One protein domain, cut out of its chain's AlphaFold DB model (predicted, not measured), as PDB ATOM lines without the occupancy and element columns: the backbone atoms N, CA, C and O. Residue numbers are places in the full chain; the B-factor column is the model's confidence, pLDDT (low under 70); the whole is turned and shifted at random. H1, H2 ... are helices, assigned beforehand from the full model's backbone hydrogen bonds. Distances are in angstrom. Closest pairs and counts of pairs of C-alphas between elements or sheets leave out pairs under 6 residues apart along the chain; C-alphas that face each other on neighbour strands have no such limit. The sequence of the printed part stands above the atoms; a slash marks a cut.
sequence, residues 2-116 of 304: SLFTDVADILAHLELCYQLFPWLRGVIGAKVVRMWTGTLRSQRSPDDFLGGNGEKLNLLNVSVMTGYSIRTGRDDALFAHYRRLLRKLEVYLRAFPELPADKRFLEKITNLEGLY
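What this domain is: This is residues 2 to 116 of the 304 residues of an uncharacterized protein of Hymenobacter luteus (UniProt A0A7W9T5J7). Helix H5 runs through the core of a cluster of crossed helices, with H1 crossing it almost at right angles and the longest helix, H6, packing slantwise on it with residues 79 to 86. H4 packs on residues 60 to 65 of H5, while H3, short H2 and H7 lie toward the end where H5 begins. The printed part has 115 residues, with seven named helices, H1 to H7 in order, and no named strand; its class is all helix. It is compact, with a radius of gyration of the C-alphas of 13.5 A and spans of 39 by 29 by 23 A.

How they stand to each other: H1, residues 7 to 20, touches the hub H5, residues 59 to 72, about perpendicular at 83 degrees; their closest C-alphas, of Cys 17 and Gly 67, are 4.4 A apart. H2, residues 24 to 27, is close to H1 but not clearly touching, the closest C-alphas being those of Tyr 18 and Leu 24, 6.3 A apart. H3, residues 30 to 42, only just touches residue 7 of H1, with 3 pairs of C-alphas within 8 A, the closest those of Val 7 and Leu 40 at 6.8 A. H4, residues 46 to 51, touches H5 at 85 degrees, about perpendicular, with the C-alphas of Leu 50 and Asn 61 closest at 5.0 A. H6, residues 77 to 95, touches H5 at a steep tilt of 55 degrees, opposite ways; the closest C-alphas, of Val 62 and Tyr 82, are 5.3 A apart. H7, residues 103 to 110, only just touches H5, with 3 pairs within 8 A, the closest C-alphas being those of Leu 59 and Thr 110 at 6.1 A. Every O i to N i+4 pair is within hydrogen-bond range in H3, H4, H5, H6 and H7, and 9 of 10 in H1; H2 is too short for such a pair.

Where its parts are: H1 begins at C-alpha 7 (153.658, 113.064, 123.169) and is 20.9 A long; H3 is 18.5 A, H5 20.1 A and H6 27.0 A. H7 ends at C-alpha 110 (166.624, 115.565, 134.746).

The domain as a whole: The C-alphas farthest apart, of Ser 2 and Glu 98, are 39.3 A apart. The printed part has no cut, and no link is long. Residues 51 to 56 and 113 to 115 have pLDDT under 70.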
ATOM      1  N   SER A   2     145.135 103.037 126.662       74.50
ATOM      2  CA  SER A   2     146.245 103.996 126.616       74.50
ATOM      3  C   SER A   2     145.972 105.155 127.585       74.50
ATOM      4  O   SER A   2     144.829 105.604 127.685       74.50
ATOM      5  N   LEU A   3     146.992 105.570 128.340       82.44
ATOM      6  CA  LEU A   3     146.943 106.691 129.287       82.44
ATOM      7  C   LEU A   3     147.041 108.041 128.565       82.44
ATOM      8  O   LEU A   3     146.425 109.012 129.010       82.44
ATOM      9  N   PHE A   4     147.793 108.093 127.462       88.31
ATOM     10  CA  PHE A   4     148.080 109.317 126.718       88.31
ATOM     11  C   PHE A   4     147.877 109.121 125.217       88.31
ATOM     12  O   PHE A   4     148.283 108.117 124.645       88.31
ATOM     13  N   THR A   5     147.291 110.105 124.536       87.06
ATOM     14  CA  THR A   5     147.011 109.965 123.094       87.06
ATOM     15  C   THR A   5     148.251 110.133 122.218       87.06
ATOM     16  O   THR A   5     148.344 109.518 121.158       87.06
ATOM     17  N   ASP A   6     149.191 110.984 122.635       89.75
ATOM     18  CA  ASP A   6     150.474 111.228 121.977       89.75
ATOM     19  C   ASP A   6     151.452 111.971 122.917       89.75
ATOM     20  O   ASP A   6     151.160 112.263 124.079       89.75
ATOM     21  N   VAL A   7     152.643 112.311 122.408       91.81
ATOM     22  CA  VAL A   7     153.658 113.064 123.169       91.81
ATOM     23  C   VAL A   7     153.215 114.498 123.488       91.81
ATOM     24  O   VAL A   7     153.646 115.050 124.498       91.81
ATOM     25  N   ALA A   8     152.371 115.123 122.665       93.06
ATOM     26  CA  ALA A   8     151.860 116.459 122.964       93.06
ATOM     27  C   ALA A   8     150.890 116.416 124.154       93.06
ATOM     28  O   ALA A   8     150.978 117.276 125.030       93.06
ATOM     29  N   ASP A   9     150.049 115.383 124.239       93.12
ATOM     30  CA  ASP A   9     149.189 115.120 125.393       93.12
ATOM     31  C   ASP A   9     150.017 114.889 126.666       93.12
ATOM     32  O   ASP A   9     149.766 115.513 127.697       93.12
ATOM     33  N   ILE A  10     151.083 114.084 126.594       93.25
ATOM     34  CA  ILE A  10     152.030 113.889 127.710       93.25
ATOM     35  C   ILE A  10     152.583 115.232 128.213       93.25
ATOM     36  O   ILE A  10     152.570 115.513 129.413       93.25
ATOM     37  N   LEU A  11     153.045 116.093 127.305       94.50
ATOM     38  CA  LEU A  11     153.600 117.396 127.671       94.50
ATOM     39  C   LEU A  11     152.534 118.370 128.194       94.50
ATOM     40  O   LEU A  11     152.844 119.199 129.049       94.50
ATOM     41  N   ALA A  12     151.278 118.255 127.760       94.88
ATOM     42  CA  ALA A  12     150.181 119.042 128.322       94.88
ATOM     43  C   ALA A  12     149.958 118.730 129.813       94.88
ATOM     44  O   ALA A  12     149.666 119.632 130.598       94.88
ATOM     45  N   HIS A  13     150.169 117.482 130.244       95.75
ATOM     46  CA  HIS A  13     150.125 117.135 131.668       95.75
ATOM     47  C   HIS A  13     151.294 117.705 132.458       95.75
ATOM     48  O   HIS A  13     151.104 118.146 133.591       95.75
ATOM     49  N   LEU A  14     152.492 117.736 131.875       95.88
ATOM     50  CA  LEU A  14     153.628 118.407 132.502       95.88
ATOM     51  C   LEU A  14     153.300 119.884 132.792       95.88
ATOM     52  O   LEU A  14     153.594 120.377 133.880       95.88
ATOM     53  N   GLU A  15     152.605 120.566 131.875       95.31
ATOM     54  CA  GLU A  15     152.139 121.942 132.094       95.31
ATOM     55  C   GLU A  15     151.103 122.063 133.222       95.31
ATOM     56  O   GLU A  15     151.141 123.038 133.973       95.31
ATOM     57  N   LEU A  16     150.214 121.077 133.400       95.31
ATOM     58  CA  LEU A  16     149.309 121.032 134.558       95.31
ATOM     59  C   LEU A  16     150.080 120.852 135.869       95.31
ATOM     60  O   LEU A  16     149.784 121.521 136.858       95.31
ATOM     61  N   CYS A  17     151.110 120.006 135.877       96.44
ATOM     62  CA  CYS A  17     151.979 119.838 137.038       96.44
ATOM     63  C   CYS A  17     152.671 121.156 137.427       96.44
ATOM     64  O   CYS A  17     152.720 121.500 138.609       96.44
ATOM     65  N   TYR A  18     153.106 121.961 136.451       96.12
ATOM     66  CA  TYR A  18     153.675 123.289 136.711       96.12
ATOM     67  C   TYR A  18     152.709 124.277 137.366       96.12
ATOM     68  O   TYR A  18     153.170 125.241 137.972       96.12
ATOM     69  N   GLN A  19     151.396 124.084 137.254       93.56
ATOM     70  CA  GLN A  19     150.442 124.936 137.968       93.56
ATOM     71  C   GLN A  19     150.501 124.676 139.475       93.56
ATOM     72  O   GLN A  19     150.427 125.616 140.262       93.56
ATOM     73  N   LEU A  20     150.685 123.412 139.872       93.56
ATOM     74  CA  LEU A  20     150.806 123.015 141.274       93.56
ATOM     75  C   LEU A  20     152.228 123.211 141.820       93.56
ATOM     76  O   LEU A  20     152.395 123.561 142.985       93.56
ATOM     77  N   PHE A  21     153.244 123.032 140.973       96.00
ATOM     78  CA  PHE A  21     154.662 123.150 141.321       96.00
ATOM     79  C   PHE A  21     155.400 124.115 140.374       96.00
ATOM     80  O   PHE A  21     156.205 123.678 139.545       96.00
ATOM     81  N   PRO A  22     155.175 125.441 140.476       94.94
ATOM     82  CA  PRO A  22     155.732 126.412 139.526       94.94
ATOM     83  C   PRO A  22     157.263 126.431 139.457       94.94
ATOM     84  O   PRO A  22     157.832 126.723 138.404       94.94
ATOM     85  N   TRP A  23     157.940 126.087 140.558       94.06
ATOM     86  CA  TRP A  23     159.403 126.024 140.641       94.06
ATOM     87  C   TRP A  23     160.014 125.017 139.658       94.06
ATOM     88  O   TRP A  23     161.151 125.210 139.223       94.06
ATOM     89  N   LEU A  24     159.261 123.988 139.244       94.75
ATOM     90  CA  LEU A  24     159.726 123.003 138.269       94.75
ATOM     91  C   LEU A  24     160.112 123.654 136.940       94.75
ATOM     92  O   LEU A  24     161.015 123.154 136.280       94.75
ATOM     93  N   ARG A  25     159.523 124.800 136.568       91.88
ATOM     94  CA  ARG A  25     159.918 125.545 135.358       91.88
ATOM     95  C   ARG A  25     161.373 126.030 135.404       91.88
ATOM     96  O   ARG A  25     161.987 126.206 134.355       91.88
ATOM     97  N   GLY A  26     161.924 126.244 136.601       89.25
ATOM     98  CA  GLY A  26     163.332 126.602 136.797       89.25
ATOM     99  C   GLY A  26     164.288 125.419 136.618       89.25
ATOM    100  O   GLY A  26     165.435 125.617 136.230       89.25
ATOM    101  N   VAL A  27     163.810 124.195 136.851       92.25
ATOM    102  CA  VAL A  27     164.598 122.955 136.736       92.25
ATOM    103  C   VAL A  27     164.435 122.321 135.350       92.25
ATOM    104  O   VAL A  27     165.404 121.910 134.714       92.25
ATOM    105  N   ILE A  28     163.206 122.290 134.839       93.12
ATOM    106  CA  ILE A  28     162.813 121.674 133.573       93.12
ATOM    107  C   ILE A  28     162.680 122.773 132.511       93.12
ATOM    108  O   ILE A  28     161.597 123.199 132.111       93.12
ATOM    109  N   GLY A  29     163.832 123.262 132.052       89.75
ATOM    110  CA  GLY A  29     163.895 124.266 130.990       89.75
ATOM    111  C   GLY A  29     163.632 123.695 129.590       89.75
ATOM    112  O   GLY A  29     163.606 122.485 129.364       89.75
ATOM    113  N   ALA A  30     163.553 124.575 128.586       91.62
ATOM    114  CA  ALA A  30     163.265 124.192 127.196       91.62
ATOM    115  C   ALA A  30     164.232 123.140 126.612       91.62
ATOM    116  O   ALA A  30     163.835 122.312 125.792       91.62
ATOM    117  N   LYS A  31     165.510 123.154 127.022       91.69
ATOM    118  CA  LYS A  31     166.490 122.132 126.611       91.69
ATOM    119  C   LYS A  31     166.093 120.743 127.125       91.69
ATOM    120  O   LYS A  31     166.153 119.789 126.354       91.69
ATOM    121  N   VAL A  32     165.679 120.654 128.389       92.31
ATOM    122  CA  VAL A  32     165.255 119.407 129.040       92.31
ATOM    123  C   VAL A  32     163.977 118.889 128.389       92.31
ATOM    124  O   VAL A  32     163.937 117.738 127.974       92.31
ATOM    125  N   VAL A  33     162.989 119.761 128.166       94.19
ATOM    126  CA  VAL A  33     161.742 119.391 127.474       94.19
ATOM    127  C   VAL A  33     162.021 118.817 126.083       94.19
ATOM    128  O   VAL A  33     161.462 117.782 125.725       94.19
ATOM    129  N   ARG A  34     162.918 119.431 125.297       93.56
ATOM    130  CA  ARG A  34     163.299 118.898 123.975       93.56
ATOM    131  C   ARG A  34     163.955 117.522 124.062       93.56
ATOM    132  O   ARG A  34     163.640 116.663 123.245       93.56
ATOM    133  N   MET A  35     164.845 117.323 125.033       91.81
ATOM    134  CA  MET A  35     165.487 116.030 125.280       91.81
ATOM    135  C   MET A  35     164.441 114.963 125.623       91.81
ATOM    136  O   MET A  35     164.364 113.955 124.932       91.81
ATOM    137  N   TRP A  36     163.580 115.230 126.608       92.44
ATOM    138  CA  TRP A  36     162.504 114.324 127.015       92.44
ATOM    139  C   TRP A  36     161.534 114.018 125.874       92.44
ATOM    140  O   TRP A  36     161.162 112.868 125.678       92.44
ATOM    141  N   THR A  37     161.187 115.017 125.057       93.31
ATOM    142  CA  THR A  37     160.363 114.822 123.852       93.31
ATOM    143  C   THR A  37     161.026 113.850 122.875       93.31
ATOM    144  O   THR A  37     160.352 112.991 122.310       93.31
ATOM    145  N   GLY A  38     162.340 113.983 122.660       91.19
ATOM    146  CA  GLY A  38     163.115 113.065 121.827       91.19
ATOM    147  C   GLY A  38     163.077 111.638 122.367       91.19
ATOM    148  O   GLY A  38     162.739 110.723 121.620       91.19
ATOM    149  N   THR A  39     163.328 111.469 123.669       89.06
ATOM    150  CA  THR A  39     163.275 110.164 124.341       89.06
ATOM    151  C   THR A  39     161.891 109.531 124.231       89.06
ATOM    152  O   THR A  39     161.788 108.393 123.781       89.06
ATOM    153  N   LEU A  40     160.821 110.265 124.550       89.56
ATOM    154  CA  LEU A  40     159.444 109.764 124.470       89.56
ATOM    155  C   LEU A  40     159.081 109.312 123.051       89.56
ATOM    156  O   LEU A  40     158.462 108.271 122.880       89.56
ATOM    157  N   ARG A  41     159.513 110.049 122.018       91.12
ATOM    158  CA  ARG A  41     159.285 109.670 120.613       91.12
ATOM    159  C   ARG A  41     160.071 108.437 120.174       91.12
ATOM    160  O   ARG A  41     159.650 107.775 119.232       91.12
ATOM    161  N   SER A  42     161.212 108.155 120.806       88.50
ATOM    162  CA  SER A  42     161.980 106.936 120.534       88.50
ATOM    163  C   SER A  42     161.439 105.702 121.254       88.50
ATOM    164  O   SER A  42     161.826 104.589 120.900       88.50
ATOM    165  N   GLN A  43     160.547 105.872 122.236       86.31
ATOM    166  CA  GLN A  43     159.942 104.740 122.928       86.31
ATOM    167  C   GLN A  43     158.870 104.076 122.073       86.31
ATOM    168  O   GLN A  43     158.051 104.732 121.432       86.31
ATOM    169  N   ARG A  44     158.836 102.740 122.117       83.31
ATOM    170  CA  ARG A  44     157.788 101.945 121.462       83.31
ATOM    171  C   ARG A  44     156.415 102.171 122.103       83.31
ATOM    172  O   ARG A  44     155.408 102.109 121.405       83.31
ATOM    173  N   SER A  45     156.394 102.408 123.414       83.75
ATOM    174  CA  SER A  45     155.195 102.689 124.203       83.75
ATOM    175  C   SER A  45     155.523 103.753 125.259       83.75
ATOM    176  O   SER A  45     156.087 103.427 126.306       83.75
ATOM    177  N   PRO A  46     155.235 105.039 124.982       83.31
ATOM    178  CA  PRO A  46     155.428 106.121 125.951       83.31
ATOM    179  C   PRO A  46     154.614 105.926 127.236       83.31
ATOM    180  O   PRO A  46     155.061 106.313 128.313       83.31
ATOM    181  N   ASP A  47     153.445 105.296 127.125       80.81
ATOM    182  CA  ASP A  47     152.574 104.991 128.259       80.81
ATOM    183  C   ASP A  47     153.227 103.990 129.210       80.81
ATOM    184  O   ASP A  47     153.219 104.214 130.415       80.81
ATOM    185  N   ASP A  48     153.841 102.926 128.684       75.06
ATOM    186  CA  ASP A  48     154.542 101.933 129.509       75.06
ATOM    187  C   ASP A  48     155.799 102.523 130.159       75.06
ATOM    188  O   ASP A  48     156.069 102.261 131.333       75.06
ATOM    189  N   PHE A  49     156.527 103.367 129.415       77.62
ATOM    190  CA  PHE A  49     157.686 104.118 129.910       77.62
ATOM    191  C   PHE A  49     157.306 105.005 131.111       77.62
ATOM    192  O   PHE A  49     157.982 105.024 132.138       77.62
ATOM    193  N   LEU A  50     156.190 105.736 131.011       77.12
ATOM    194  CA  LEU A  50     155.722 106.640 132.068       77.12
ATOM    195  C   LEU A  50     154.989 105.922 133.207       77.12
ATOM    196  O   LEU A  50     155.055 106.376 134.349       77.12
ATOM    197  N   GLY A  51     154.302 104.822 132.902       65.88
ATOM    198  CA  GLY A  51     153.554 103.998 133.850       65.88
ATOM    199  C   GLY A  51     154.429 103.108 134.733       65.88
ATOM    200  O   GLY A  51     153.902 102.463 135.632       65.88
ATOM    201  N   GLY A  52     155.748 103.080 134.510       59.91
ATOM    202  CA  GLY A  52     156.686 102.361 135.370       59.91
ATOM    203  C   GLY A  52     156.772 100.858 135.094       59.91
ATOM    204  O   GLY A  52     157.252 100.118 135.951       59.91
ATOM    205  N   ASN A  53     156.365 100.390 133.905       49.38
ATOM    206  CA  ASN A  53     156.462  98.980 133.506       49.38
ATOM    207  C   ASN A  53     157.932  98.570 133.259       49.38
ATOM    208  O   ASN A  53     158.365  98.348 132.130       49.38
ATOM    209  N   GLY A  54     158.713  98.450 134.339       48.84
ATOM    210  CA  GLY A  54     160.099  97.974 134.334       48.84
ATOM    211  C   GLY A  54     161.182  99.054 134.269       48.84
ATOM    212  O   GLY A  54     162.349  98.708 134.075       48.84
ATOM    213  N   GLU A  55     160.836 100.329 134.451       55.91
ATOM    214  CA  GLU A  55     161.776 101.450 134.354       55.91
ATOM    215  C   GLU A  55     161.969 102.224 135.664       55.91
ATOM    216  O   GLU A  55     161.176 102.145 136.596       55.91
ATOM    217  N   LYS A  56     163.079 102.964 135.741       68.50
ATOM    218  CA  LYS A  56     163.525 103.706 136.927       68.50
ATOM    219  C   LYS A  56     162.646 104.945 137.142       68.50
ATOM    220  O   LYS A  56     162.487 105.738 136.208       68.50
ATOM    221  N   LEU A  57     162.160 105.176 138.367       76.69
ATOM    222  CA  LEU A  57     161.467 106.422 138.711       76.69
ATOM    223  C   LEU A  57     162.364 107.636 138.405       76.69
ATOM    224  O   LEU A  57     163.554 107.649 138.737       76.69
ATOM    225  N   ASN A  58     161.804 108.649 137.744       84.62
ATOM    226  CA  ASN A  58     162.530 109.828 137.285       84.62
ATOM    227  C   ASN A  58     161.667 111.097 137.362       84.62
ATOM    228  O   ASN A  58     160.463 111.056 137.574       84.62
ATOM    229  N   LEU A  59     162.267 112.277 137.203       91.06
ATOM    230  CA  LEU A  59     161.490 113.510 137.350       91.06
ATOM    231  C   LEU A  59     160.400 113.661 136.269       91.06
ATOM    232  O   LEU A  59     159.366 114.271 136.539       91.06
ATOM    233  N   LEU A  60     160.597 113.103 135.067       91.44
ATOM    234  CA  LEU A  60     159.612 113.164 133.985       91.44
ATOM    235  C   LEU A  60     158.353 112.367 134.338       91.44
ATOM    236  O   LEU A  60     157.262 112.932 134.269       91.44
ATOM    237  N   ASN A  61     158.488 111.097 134.739       87.31
ATOM    238  CA  ASN A  61     157.324 110.275 135.072       87.31
ATOM    239  C   ASN A  61     156.573 110.826 136.295       87.31
ATOM    240  O   ASN A  61     155.369 111.055 136.195       87.31
ATOM    241  N   VAL A  62     157.273 111.200 137.372       89.31
ATOM    242  CA  VAL A  62     156.672 111.846 138.555       89.31
ATOM    243  C   VAL A  62     155.893 113.107 138.164       89.31
ATOM    244  O   VAL A  62     154.755 113.302 138.599       89.31
ATOM    245  N   SER A  63     156.476 113.963 137.319       94.06
ATOM    246  CA  SER A  63     155.854 115.235 136.934       94.06
ATOM    247  C   SER A  63     154.637 115.034 136.030       94.06
ATOM    248  O   SER A  63     153.583 115.614 136.288       94.06
ATOM    249  N   VAL A  64     154.751 114.202 134.991       93.25
ATOM    250  CA  VAL A  64     153.655 113.937 134.045       93.25
ATOM    251  C   VAL A  64     152.501 113.221 134.738       93.25
ATOM    252  O   VAL A  64     151.356 113.646 134.601       93.25
ATOM    253  N   MET A  65     152.788 112.184 135.527       89.44
ATOM    254  CA  MET A  65     151.756 111.415 136.227       89.44
ATOM    255  C   MET A  65     151.052 112.255 137.297       89.44
ATOM    256  O   MET A  65     149.839 112.146 137.470       89.44
ATOM    257  N   THR A  66     151.765 113.179 137.949       92.38
ATOM    258  CA  THR A  66     151.128 114.187 138.809       92.38
ATOM    259  C   THR A  66     150.154 115.062 138.011       92.38
ATOM    260  O   THR A  66     149.014 115.250 138.434       92.38
ATOM    261  N   GLY A  67     150.551 115.553 136.836       95.12
ATOM    262  CA  GLY A  67     149.665 116.304 135.941       95.12
ATOM    263  C   GLY A  67     148.439 115.511 135.476       95.12
ATOM    264  O   GLY A  67     147.329 116.042 135.438       95.12
ATOM    265  N   TYR A  68     148.619 114.224 135.175       92.69
ATOM    266  CA  TYR A  68     147.540 113.291 134.844       92.69
ATOM    267  C   TYR A  68     146.530 113.149 135.983       92.69
ATOM    268  O   TYR A  68     145.322 113.246 135.747       92.69
ATOM    269  N   SER A  69     147.010 113.009 137.222       91.38
ATOM    270  CA  SER A  69     146.158 112.949 138.417       91.38
ATOM    271  C   SER A  69     145.282 114.199 138.561       91.38
ATOM    272  O   SER A  69     144.081 114.093 138.796       91.38
ATOM    273  N   ILE A  70     145.850 115.383 138.292       92.81
ATOM    274  CA  ILE A  70     145.131 116.664 138.332       92.81
ATOM    275  C   ILE A  70     144.040 116.698 137.261       92.81
ATOM    276  O   ILE A  70     142.898 117.040 137.560       92.81
ATOM    277  N   ARG A  71     144.370 116.328 136.015       93.19
ATOM    278  CA  ARG A  71     143.414 116.355 134.896       93.19
ATOM    279  C   ARG A  71     142.228 115.422 135.112       93.19
ATOM    280  O   ARG A  71     141.106 115.757 134.749       93.19
ATOM    281  N   THR A  72     142.495 114.239 135.650       90.25
ATOM    282  CA  THR A  72     141.498 113.174 135.808       90.25
ATOM    283  C   THR A  72     140.780 113.213 137.156       90.25
ATOM    284  O   THR A  72     139.808 112.487 137.339       90.25
ATOM    285  N   GLY A  73     141.244 114.035 138.103       89.12
ATOM    286  CA  GLY A  73     140.749 114.047 139.481       89.12
ATOM    287  C   GLY A  73     141.063 112.762 140.257       89.12
ATOM    288  O   GLY A  73     140.469 112.523 141.305       89.12
ATOM    289  N   ARG A  74     141.960 111.914 139.739       85.19
ATOM    290  CA  ARG A  74     142.348 110.647 140.367       85.19
ATOM    291  C   ARG A  74     143.355 110.931 141.472       85.19
ATOM    292  O   ARG A  74     144.331 111.637 141.235       85.19
ATOM    293  N   ASP A  75     143.140 110.374 142.659       82.69
ATOM    294  CA  ASP A  75     144.062 110.575 143.773       82.69
ATOM    295  C   ASP A  75     144.245 109.321 144.635       82.69
ATOM    296  O   ASP A  75     143.635 109.168 145.690       82.69
ATOM    297  N   ASP A  76     145.075 108.405 144.149       78.88
ATOM    298  CA  ASP A  76     145.477 107.198 144.864       78.88
ATOM    299  C   ASP A  76     146.835 107.375 145.571       78.88
ATOM    300  O   ASP A  76     147.480 108.431 145.524       78.88
ATOM    301  N   ALA A  77     147.275 106.320 146.260       74.75
ATOM    302  CA  ALA A  77     148.519 106.312 147.020       74.75
ATOM    303  C   ALA A  77     149.753 106.650 146.162       74.75
ATOM    304  O   ALA A  77     150.655 107.338 146.651       74.75
ATOM    305  N   LEU A  78     149.767 106.234 144.890       77.81
ATOM    306  CA  LEU A  78     150.864 106.492 143.958       77.81
ATOM    307  C   LEU A  78     150.933 107.981 143.597       77.81
ATOM    308  O   LEU A  78     151.984 108.608 143.736       77.81
ATOM    309  N   PHE A  79     149.809 108.591 143.209       83.19
ATOM    310  CA  PHE A  79     149.787 110.026 142.904       83.19
ATOM    311  C   PHE A  79     150.085 110.884 144.136       83.19
ATOM    312  O   PHE A  79     150.782 111.901 144.037       83.19
ATOM    313  N   ALA A  80     149.620 110.467 145.315       80.81
ATOM    314  CA  ALA A  80     149.993 111.104 146.569       80.81
ATOM    315  C   ALA A  80     151.508 111.008 146.834       80.81
ATOM    316  O   ALA A  80     152.112 112.000 147.251       80.81
ATOM    317  N   HIS A  81     152.135 109.863 146.546       82.56
ATOM    318  CA  HIS A  81     153.584 109.679 146.651       82.56
ATOM    319  C   HIS A  81     154.352 110.605 145.700       82.56
ATOM    320  O   HIS A  81     155.238 111.336 146.142       82.56
ATOM    321  N   TYR A  82     153.951 110.693 144.431       86.94
ATOM    322  CA  TYR A  82     154.574 111.604 143.465       86.94
ATOM    323  C   TYR A  82     154.493 113.070 143.896       86.94
ATOM    324  O   TYR A  82     155.495 113.790 143.857       86.94
ATOM    325  N   ARG A  83     153.340 113.516 144.408       89.94
ATOM    326  CA  ARG A  83     153.210 114.876 144.951       89.94
ATOM    327  C   ARG A  83     154.094 115.098 146.177       89.94
ATOM    328  O   ARG A  83     154.639 116.191 146.318       89.94
ATOM    329  N   ARG A  84     154.272 114.100 147.051       87.06
ATOM    330  CA  ARG A  84     155.210 114.185 148.187       87.06
ATOM    331  C   ARG A  84     156.657 114.309 147.721       87.06
ATOM    332  O   ARG A  84     157.368 115.172 148.229       87.06
ATOM    333  N   LEU A  85     157.078 113.525 146.730       89.81
ATOM    334  CA  LEU A  85     158.420 113.633 146.154       89.81
ATOM    335  C   LEU A  85     158.685 115.038 145.598       89.81
ATOM    336  O   LEU A  85     159.716 115.634 145.908       89.81
ATOM    337  N   LEU A  86     157.734 115.605 144.849       94.56
ATOM    338  CA  LEU A  86     157.849 116.968 144.321       94.56
ATOM    339  C   LEU A  86     157.877 118.028 145.433       94.56
ATOM    340  O   LEU A  86     158.697 118.942 145.375       94.56
ATOM    341  N   ARG A  87     157.047 117.898 146.477       94.69
ATOM    342  CA  ARG A  87     157.074 118.802 147.646       94.69
ATOM    343  C   ARG A  87     158.399 118.734 148.399       94.69
ATOM    344  O   ARG A  87     158.958 119.773 148.737       94.69
ATOM    345  N   LYS A  88     158.925 117.531 148.642       94.06
ATOM    346  CA  LYS A  88     160.243 117.352 149.268       94.06
ATOM    347  C   LYS A  88     161.335 117.997 148.426       94.06
ATOM    348  O   LYS A  88     162.134 118.757 148.962       94.06
ATOM    349  N   LEU A  89     161.333 117.755 147.114       95.12
ATOM    350  CA  LEU A  89     162.310 118.357 146.212       95.12
ATOM    351  C   LEU A  89     162.230 119.889 146.256       95.12
ATOM    352  O   LEU A  89     163.260 120.545 146.372       95.12
ATOM    353  N   GLU A  90     161.026 120.465 146.271       95.62
ATOM    354  CA  GLU A  90     160.838 121.906 146.453       95.62
ATOM    355  C   GLU A  90     161.460 122.422 147.756       95.62
ATOM    356  O   GLU A  90     162.193 123.412 147.748       95.62
ATOM    357  N   VAL A  91     161.183 121.751 148.878       95.06
ATOM    358  CA  VAL A  91     161.737 122.108 150.193       95.06
ATOM    359  C   VAL A  91     163.264 122.064 150.168       95.06
ATOM    360  O   VAL A  91     163.912 122.990 150.661       95.06
ATOM    361  N   TYR A  92     163.846 121.039 149.548       95.50
ATOM    362  CA  TYR A  92     165.296 120.899 149.437       95.50
ATOM    363  C   TYR A  92     165.909 122.003 148.573       95.50
ATOM    364  O   TYR A  92     166.881 122.630 148.986       95.50
ATOM    365  N   LEU A  93     165.314 122.321 147.421       95.12
ATOM    366  CA  LEU A  93     165.803 123.394 146.549       95.12
ATOM    367  C   LEU A  93     165.665 124.786 147.174       95.12
ATOM    368  O   LEU A  93     166.476 125.664 146.894       95.12
ATOM    369  N   ARG A  94     164.675 124.999 148.046       95.06
ATOM    370  CA  ARG A  94     164.578 126.239 148.833       95.06
ATOM    371  C   ARG A  94     165.693 126.352 149.872       95.06
ATOM    372  O   ARG A  94     166.152 127.461 150.131       95.06
ATOM    373  N   ALA A  95     166.123 125.236 150.459       96.19
ATOM    374  CA  ALA A  95     167.238 125.211 151.407       96.19
ATOM    375  C   ALA A  95     168.610 125.362 150.726       96.19
ATOM    376  O   ALA A  95     169.535 125.891 151.337       96.19
ATOM    377  N   PHE A  96     168.719 124.939 149.465       96.56
ATOM    378  CA  PHE A  96     169.935 125.007 148.650       96.56
ATOM    379  C   PHE A  96     169.671 125.772 147.339       96.56
ATOM    380  O   PHE A  96     169.607 125.167 146.261       96.56
ATOM    381  N   PRO A  97     169.470 127.105 147.406       94.44
ATOM    382  CA  PRO A  97     169.056 127.926 146.265       94.44
ATOM    383  C   PRO A  97     170.091 127.996 145.131       94.44
ATOM    384  O   PRO A  97     169.776 128.464 144.039       94.44
ATOM    385  N   GLU A  98     171.322 127.543 145.363       93.69
ATOM    386  CA  GLU A  98     172.360 127.405 144.347       93.69
ATOM    387  C   GLU A  98     172.115 126.237 143.376       93.69
ATOM    388  O   GLU A  98     172.529 126.314 142.219       93.69
ATOM    389  N   LEU A  99     171.416 125.177 143.806       93.69
ATOM    390  CA  LEU A  99     171.257 123.945 143.024       93.69
ATOM    391  C   LEU A  99     170.500 124.138 141.701       93.69
ATOM    392  O   LEU A  99     170.963 123.612 140.690       93.69
ATOM    393  N   PRO A 100     169.397 124.915 141.622       91.69
ATOM    394  CA  PRO A 100     168.718 125.161 140.348       91.69
ATOM    395  C   PRO A 100     169.586 125.850 139.284       91.69
ATOM    396  O   PRO A 100     169.255 125.792 138.104       91.69
ATOM    397  N   ALA A 101     170.687 126.506 139.673       90.38
ATOM    398  CA  ALA A 101     171.642 127.110 138.743       90.38
ATOM    399  C   ALA A 101     172.836 126.189 138.417       90.38
ATOM    400  O   ALA A 101     173.591 126.467 137.478       90.38
ATOM    401  N   ASP A 102     173.019 125.098 139.163       91.56
ATOM    402  CA  ASP A 102     174.108 124.147 138.960       91.56
ATOM    403  C   ASP A 102     173.782 123.185 137.807       91.56
ATOM    404  O   ASP A 102     172.858 122.373 137.858       91.56
ATOM    405  N   LYS A 103     174.590 123.249 136.743       90.50
ATOM    406  CA  LYS A 103     174.411 122.414 135.546       90.50
ATOM    407  C   LYS A 103     174.506 120.921 135.837       90.50
ATOM    408  O   LYS A 103     173.768 120.161 135.221       90.50
ATOM    409  N   ARG A 104     175.401 120.497 136.731       88.38
ATOM    410  CA  ARG A 104     175.579 119.076 137.051       88.38
ATOM    411  C   ARG A 104     174.422 118.558 137.875       88.38
ATOM    412  O   ARG A 104     173.928 117.472 137.592       88.38
ATOM    413  N   PHE A 105     173.936 119.362 138.820       90.38
ATOM    414  CA  PHE A 105     172.716 119.035 139.546       90.38
ATOM    415  C   PHE A 105     171.519 118.895 138.593       90.38
ATOM    416  O   PHE A 105     170.804 117.895 138.644       90.38
ATOM    417  N   LEU A 106     171.328 119.853 137.679       90.38
ATOM    418  CA  LEU A 106     170.256 119.782 136.683       90.38
ATOM    419  C   LEU A 106     170.391 118.548 135.783       90.38
ATOM    420  O   LEU A 106     169.406 117.849 135.550       90.38
ATOM    421  N   GLU A 107     171.598 118.247 135.299       87.00
ATOM    422  CA  GLU A 107     171.877 117.022 134.544       87.00
ATOM    423  C   GLU A 107     171.552 115.776 135.376       87.00
ATOM    424  O   GLU A 107     170.941 114.850 134.858       87.00
ATOM    425  N   LYS A 108     171.863 115.765 136.674       86.69
ATOM    426  CA  LYS A 108     171.570 114.650 137.578       86.69
ATOM    427  C   LYS A 108     170.075 114.430 137.807       86.69
ATOM    428  O   LYS A 108     169.623 113.294 137.702       86.69
ATOM    429  N   ILE A 109     169.308 115.487 138.076       89.00
ATOM    430  CA  ILE A 109     167.878 115.377 138.414       89.00
ATOM    431  C   ILE A 109     166.971 115.209 137.180       89.00
ATOM    432  O   ILE A 109     165.858 114.701 137.301       89.00
ATOM    433  N   THR A 110     167.424 115.625 135.990       89.06
ATOM    434  CA  THR A 110     166.624 115.565 134.746       89.06
ATOM    435  C   THR A 110     167.030 114.453 133.776       89.06
ATOM    436  O   THR A 110     166.343 114.238 132.772       89.06
ATOM    437  N   ASN A 111     168.125 113.740 134.043       80.25
ATOM    438  CA  ASN A 111     168.557 112.608 133.227       80.25
ATOM    439  C   ASN A 111     167.643 111.393 133.448       80.25
ATOM    440  O   ASN A 111     167.395 110.988 134.580       80.25
ATOM    441  N   LEU A 112     167.160 110.814 132.347       72.19
ATOM    442  CA  LEU A 112     166.242 109.672 132.342       72.19
ATOM    443  C   LEU A 112     166.965 108.314 132.423       72.19
ATOM    444  O   LEU A 112     166.367 107.326 132.829       72.19
ATOM    445  N   GLU A 113     168.246 108.252 132.053       60.25
ATOM    446  CA  GLU A 113     168.974 106.988 131.849       60.25
ATOM    447  C   GLU A 113     170.034 106.726 132.939       60.25
ATOM    448  O   GLU A 113     170.297 105.579 133.316       60.25
ATOM    449  N   GLY A 114     170.656 107.792 133.459       50.97
ATOM    450  CA  GLY A 114     171.927 107.691 134.187       50.97
ATOM    451  C   GLY A 114     171.859 107.635 135.716       50.97
ATOM    452  O   GLY A 114     172.702 106.971 136.318       50.97
ATOM    453  N   LEU A 115     170.908 108.316 136.366       56.59
ATOM    454  CA  LEU A 115     170.894 108.476 137.827       56.59
ATOM    455  C   LEU A 115     169.496 108.266 138.408       56.59
ATOM    456  O   LEU A 115     168.503 108.732 137.864       56.59
ATOM    457  N   TYR A 116     169.433 107.543 139.526       71.81
ATOM    458  CA  TYR A 116     168.187 107.275 140.236       71.81
ATOM    459  C   TYR A 116     167.681 108.558 140.888       71.81
ATOM    460  O   TYR A 116     168.374 109.148 141.724       71.81
TER     461      TYR A 116